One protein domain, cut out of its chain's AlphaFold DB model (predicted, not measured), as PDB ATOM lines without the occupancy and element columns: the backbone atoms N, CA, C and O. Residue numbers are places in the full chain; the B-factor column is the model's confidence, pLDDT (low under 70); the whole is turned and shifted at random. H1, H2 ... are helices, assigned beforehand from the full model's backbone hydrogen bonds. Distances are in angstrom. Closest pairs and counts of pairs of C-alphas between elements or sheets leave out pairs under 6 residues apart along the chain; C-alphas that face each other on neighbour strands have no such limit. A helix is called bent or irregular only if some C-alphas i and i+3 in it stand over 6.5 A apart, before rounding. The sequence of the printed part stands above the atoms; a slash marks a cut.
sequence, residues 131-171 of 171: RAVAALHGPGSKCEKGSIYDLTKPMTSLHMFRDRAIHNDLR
ATOM      1  N   ARG A 131      -0.202  44.464 -27.113       93.06
ATOM      2  CA  ARG A 131       0.570  44.547 -25.862       93.06
ATOM      3  C   ARG A 131       1.350  43.264 -25.580       93.06
ATOM      4  O   ARG A 131       2.381  43.309 -24.910       93.06
ATOM      5  N   ALA A 132       0.897  42.127 -26.113       93.19
ATOM      6  CA  ALA A 132       1.585  40.851 -25.950       93.19
ATOM      7  C   ALA A 132       2.945  40.835 -26.657       93.19
ATOM      8  O   ALA A 132       3.848  40.151 -26.192       93.19
ATOM      9  N   VAL A 133       3.134  41.620 -27.724       93.12
ATOM     10  CA  VAL A 133       4.416  41.682 -28.445       93.12
ATOM     11  C   VAL A 133       5.535  42.151 -27.516       93.12
ATOM     12  O   VAL A 133       6.570  41.497 -27.417       93.12
ATOM     13  N   ALA A 134       5.306  43.238 -26.775       91.81
ATOM     14  CA  ALA A 134       6.275  43.746 -25.810       91.81
ATOM     15  C   ALA A 134       6.482  42.772 -24.638       91.81
ATOM     16  O   ALA A 134       7.611  42.564 -24.209       91.81
ATOM     17  N   ALA A 135       5.417  42.129 -24.152       92.31
ATOM     18  CA  ALA A 135       5.518  41.170 -23.052       92.31
ATOM     19  C   ALA A 135       6.284  39.887 -23.433       92.31
ATOM     20  O   ALA A 135       7.043  39.364 -22.621       92.31
ATOM     21  N   LEU A 136       6.090  39.384 -24.656       92.44
ATOM     22  CA  LEU A 136       6.677  38.128 -25.133       92.44
ATOM     23  C   LEU A 136       8.075  38.322 -25.727       92.44
ATOM     24  O   LEU A 136       8.951  37.488 -25.500       92.44
ATOM     25  N   HIS A 137       8.307  39.415 -26.459       89.56
ATOM     26  CA  HIS A 137       9.544  39.644 -27.215       89.56
ATOM     27  C   HIS A 137      10.363  40.850 -26.738       89.56
ATOM     28  O   HIS A 137      11.473  41.062 -27.226       89.56
ATOM     29  N   GLY A 138       9.847  41.650 -25.804       89.81
ATOM     30  CA  GLY A 138      10.526  42.849 -25.328       89.81
ATOM     31  C   GLY A 138      11.737  42.577 -24.425       89.81
ATOM     32  O   GLY A 138      11.975  41.448 -23.972       89.81
ATOM     33  N   PRO A 139      12.523  43.628 -24.125       85.62
ATOM     34  CA  PRO A 139      13.601  43.563 -23.142       85.62
ATOM     35  C   PRO A 139      13.072  43.077 -21.784       85.62
ATOM     36  O   PRO A 139      12.048  43.557 -21.308       85.62
ATOM     37  N   GLY A 140      13.752  42.108 -21.167       85.00
ATOM     38  CA  GLY A 140      13.321  41.520 -19.891       85.00
ATOM     39  C   GLY A 140      12.222  40.451 -19.986       85.00
ATOM     40  O   GLY A 140      11.807  39.937 -18.946       85.00
ATOM     41  N   SER A 141      11.771  40.072 -21.192       89.56
ATOM     42  CA  SER A 141      10.885  38.912 -21.359       89.56
ATOM     43  C   SER A 141      11.525  37.643 -20.786       89.56
ATOM     44  O   SER A 141      12.697  37.352 -21.042       89.56
ATOM     45  N   LYS A 142      10.728  36.886 -20.024       89.06
ATOM     46  CA  LYS A 142      11.076  35.555 -19.497       89.06
ATOM     47  C   LYS A 142      10.684  34.428 -20.457       89.06
ATOM     48  O   LYS A 142      10.857  33.261 -20.122       89.06
ATOM     49  N   CYS A 143      10.083  34.757 -21.600       89.56
ATOM     50  CA  CYS A 143       9.657  33.772 -22.581       89.56
ATOM     51  C   CYS A 143      10.844  33.336 -23.438       89.56
ATOM     52  O   CYS A 143      11.526  34.159 -24.050       89.56
ATOM     53  N   GLU A 144      11.048  32.028 -23.515       88.25
ATOM     54  CA  GLU A 144      12.014  31.411 -24.414       88.25
ATOM     55  C   GLU A 144      11.328  30.955 -25.703       88.25
ATOM     56  O   GLU A 144      10.108  30.774 -25.764       88.25
ATOM     57  N   LYS A 145      12.122  30.747 -26.755       88.69
ATOM     58  CA  LYS A 145      11.622  30.114 -27.977       88.69
ATOM     59  C   LYS A 145      11.152  28.689 -27.657       88.69
ATOM     60  O   LYS A 145      11.805  27.972 -26.899       88.69
ATOM     61  N   GLY A 146      10.028  28.281 -28.242       88.44
ATOM     62  CA  GLY A 146       9.424  26.968 -27.990       88.44
ATOM     63  C   GLY A 146      10.209  25.790 -28.578       88.44
ATOM     64  O   GLY A 146      11.150  25.965 -29.353       88.44
ATOM     65  N   SER A 147       9.770  24.574 -28.254       88.50
ATOM     66  CA  SER A 147      10.391  23.311 -28.685       88.50
ATOM     67  C   SER A 147      10.486  23.118 -30.200       88.50
ATOM     68  O   SER A 147      11.385  22.425 -30.666       88.50
ATOM     69  N   ILE A 148       9.628  23.765 -30.998       86.25
ATOM     70  CA  ILE A 148       9.667  23.677 -32.469       86.25
ATOM     71  C   ILE A 148      11.007  24.138 -33.063       86.25
ATOM     72  O   ILE A 148      11.421  23.666 -34.120       86.25
ATOM     73  N   TYR A 149      11.717  25.019 -32.362       88.69
ATOM     74  CA  TYR A 149      13.029  25.505 -32.772       88.69
ATOM     75  C   TYR A 149      14.136  24.445 -32.644       88.69
ATOM     76  O   TYR A 149      15.198  24.596 -33.242       88.69
ATOM     77  N   ASP A 150      13.875  23.336 -31.944       89.12
ATOM     78  CA  ASP A 150      14.787  22.191 -31.869       89.12
ATOM     79  C   ASP A 150      14.729  21.281 -33.102       89.12
ATOM     80  O   ASP A 150      15.547  20.370 -33.217       89.12
ATOM     81  N   LEU A 151      13.797  21.516 -34.036       86.69
ATOM     82  CA  LEU A 151      13.597  20.683 -35.227       86.69
ATOM     83  C   LEU A 151      14.864  20.529 -36.080       86.69
ATOM     84  O   LEU A 151      15.055  19.502 -36.722       86.69
ATOM     85  N   THR A 152      15.726  21.544 -36.094       86.19
ATOM     86  CA  THR A 152      16.947  21.555 -36.908       86.19
ATOM     87  C   THR A 152      18.168  21.003 -36.175       86.19
ATOM     88  O   THR A 152      19.251  20.966 -36.751       86.19
ATOM     89  N   LYS A 153      18.041  20.544 -34.922       85.12
ATOM     90  CA  LYS A 153      19.178  19.981 -34.179       85.12
ATOM     91  C   LYS A 153      19.768  18.742 -34.886       85.12
ATOM     92  O   LYS A 153      19.014  17.924 -35.409       85.12
ATOM     93  N   PRO A 154      21.106  18.561 -34.862       85.44
ATOM     94  CA  PRO A 154      22.099  19.433 -34.219       85.44
ATOM     95  C   PRO A 154      22.495  20.660 -35.062       85.44
ATOM     96  O   PRO A 154      23.178  21.544 -34.556       85.44
ATOM     97  N   MET A 155      22.074  20.738 -36.328       85.56
ATOM     98  CA  MET A 155      22.425  21.819 -37.252       85.56
ATOM     99  C   MET A 155      21.489  23.028 -37.096       85.56
ATOM    100  O   MET A 155      20.591  23.281 -37.898       85.56
ATOM    101  N   THR A 156      21.696  23.787 -36.024       85.94
ATOM    102  CA  THR A 156      20.864  24.941 -35.670       85.94
ATOM    103  C   THR A 156      21.411  26.230 -36.294       85.94
ATOM    104  O   THR A 156      22.557  26.603 -36.062       85.94
ATOM    105  N   SER A 157      20.597  26.931 -37.090       88.69
ATOM    106  CA  SER A 157      20.939  28.269 -37.595       88.69
ATOM    107  C   SER A 157      20.810  29.329 -36.496       88.69
ATOM    108  O   SER A 157      20.082  29.116 -35.525       88.69
ATOM    109  N   LEU A 158      21.444  30.500 -36.669       88.69
ATOM    110  CA  LEU A 158      21.397  31.602 -35.692       88.69
ATOM    111  C   LEU A 158      19.958  31.909 -35.232       88.69
ATOM    112  O   LEU A 158      19.663  31.930 -34.039       88.69
ATOM    113  N   HIS A 159      19.023  32.028 -36.179       86.38
ATOM    114  CA  HIS A 159      17.611  32.297 -35.889       86.38
ATOM    115  C   HIS A 159      16.903  31.184 -35.106       86.38
ATOM    116  O   HIS A 159      15.912  31.462 -34.424       86.38
ATOM    117  N   MET A 160      17.396  29.948 -35.178       88.56
ATOM    118  CA  MET A 160      16.782  28.789 -34.538       88.56
ATOM    119  C   MET A 160      17.319  28.515 -33.127       88.56
ATOM    120  O   MET A 160      16.710  27.738 -32.395       88.56
ATOM    121  N   PHE A 161      18.391  29.184 -32.682       88.25
ATOM    122  CA  PHE A 161      18.870  29.041 -31.304       88.25
ATOM    123  C   PHE A 161      17.831  29.545 -30.298       88.25
ATOM    124  O   PHE A 161      17.350  30.682 -30.395       88.25
ATOM    125  N   ARG A 162      17.485  28.673 -29.341       87.94
ATOM    126  CA  ARG A 162      16.558  28.954 -28.233       87.94
ATOM    127  C   ARG A 162      17.243  29.681 -27.079       87.94
ATOM    128  O   ARG A 162      16.653  30.600 -26.523       87.94
ATOM    129  N   ASP A 163      18.473  29.275 -26.763       87.56
ATOM    130  CA  ASP A 163      19.285  29.877 -25.707       87.56
ATOM    131  C   ASP A 163      19.729  31.284 -26.116       87.56
ATOM    132  O   ASP A 163      20.366  31.487 -27.154       87.56
ATOM    133  N   ARG A 164      19.371  32.260 -25.283       84.69
ATOM    134  CA  ARG A 164      19.664  33.670 -25.515       84.69
ATOM    135  C   ARG A 164      21.145  33.996 -25.342       84.69
ATOM    136  O   ARG A 164      21.622  34.874 -26.052       84.69
ATOM    137  N   ALA A 165      21.853  33.328 -24.430       86.69
ATOM    138  CA  ALA A 165      23.282  33.548 -24.222       86.69
ATOM    139  C   ALA A 165      24.055  33.120 -25.473       86.69
ATOM    140  O   ALA A 165      24.692  33.950 -26.112       86.69
ATOM    141  N   ILE A 166      23.842  31.879 -25.915       86.50
ATOM    142  CA  ILE A 166      24.469  31.341 -27.131       86.50
ATOM    143  C   ILE A 166      24.087  32.174 -28.363       86.50
ATOM    144  O   ILE A 166      24.934  32.488 -29.193       86.50
ATOM    145  N   HIS A 167      22.818  32.572 -28.493       85.75
ATOM    146  CA  HIS A 167      22.388  33.420 -29.606       85.75
ATOM    147  C   HIS A 167      23.084  34.793 -29.609       85.75
ATOM    148  O   HIS A 167      23.323  35.345 -30.681       85.75
ATOM    149  N   ASN A 168      23.360  35.380 -28.441       86.44
ATOM    150  CA  ASN A 168      24.066  36.657 -28.350       86.44
ATOM    151  C   ASN A 168      25.548  36.514 -28.707       86.44
ATOM    152  O   ASN A 168      26.074  37.394 -29.376       86.44
ATOM    153  N   ASP A 169      26.185  35.413 -28.308       89.94
ATOM    154  CA  ASP A 169      27.603  35.156 -28.590       89.94
ATOM    155  C   ASP A 169      27.877  34.936 -30.089       89.94
ATOM    156  O   ASP A 169      28.980  35.183 -30.568       89.94
ATOM    157  N   LEU A 170      26.872  34.473 -30.839       85.12
ATOM    158  CA  LEU A 170      26.959  34.196 -32.277       85.12
ATOM    159  C   LEU A 170      26.556  35.382 -33.179       85.12
ATOM    160  O   LEU A 170      26.505  35.212 -34.400       85.12
ATOM    161  N   ARG A 171      26.201  36.537 -32.603       77.25
ATOM    162  CA  ARG A 171      25.741  37.733 -33.328       77.25
ATOM    163  C   ARG A 171      26.885  38.691 -33.635       77.25
ATOM    164  O   ARG A 171      26.870  39.228 -34.765       77.25
TER     165      ARG A 171
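This is residues 131 to 171 of the 171 residues of an uncharacterized protein of Trichoderma parareesei (UniProt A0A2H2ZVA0). Three short helices are strung along a winding chain and touch one another nowhere: H1 makes one end of an elongated outline, a stretched link leads from it to H2, and beyond H2 the chain folds back in a wide loop to H3. H2, the loop of residues 153 to 163 and H3 together make an open hook, with H1 far from its two helices. The printed part has 41 residues with three named helices, in the order H1, H2, H3, and no named strand; the class is all helix, though under half of the residues, 19 of 41, are in named elements. The whole is only just loose, close to compact, with a radius of gyration of the C-alphas of 11.2 A, and its C-alphas span 33 by 22 by 12 A, only just elongated.

H1, residues 131 to 137, touches no helix. H2, residues 147 to 152, is apart from H1, with no C-alpha of the one within 8 A of the other. H3, residues 164 to 169, is by the same measure apart from H2, and it is also apart from H1. In H1 and H3 every O i to N i+4 pair is within hydrogen-bond range. In H2 0 of 2 such pairs are within range, while 2 of 3 O i to N i+3 pairs are. H2 is irregular, but only just: C-alphas 149 and 152 are 6.9 A apart.

H1 begins at Arg 131, whose C-alpha is at (0.570, 44.547, -25.862), and ends at His 137; it is the longest helix by residues, with 7, and measures 10.3 A from first to last C-alpha. H2 runs from Ser 147, with its C-alpha at (10.391, 23.311, -28.685), to Thr 152, a length of 10.7 A over 6 residues. Residues 158 to 160 are a helical run too short to bear a name. H3 runs from Arg 164 to Asp 169, 8.6 A over 6 residues, and ends with C-alpha 169 at (27.603, 35.156, -28.590).

The C-alphas of Arg 131 and Pro 154 are the two farthest apart, at 34.1 A, and the first and last printed C-alphas, of Arg 131 and Arg 171, are 27.1 A apart. The printed part has no cut, and Arg 171 is the chain's last residue. The link from H1 to H2, with 9 residues between them, is short, and that from H2 to H3, with 11, is long. The mean pLDDT of the printed part of this predicted model is 87.9, and no printed residue is under 70.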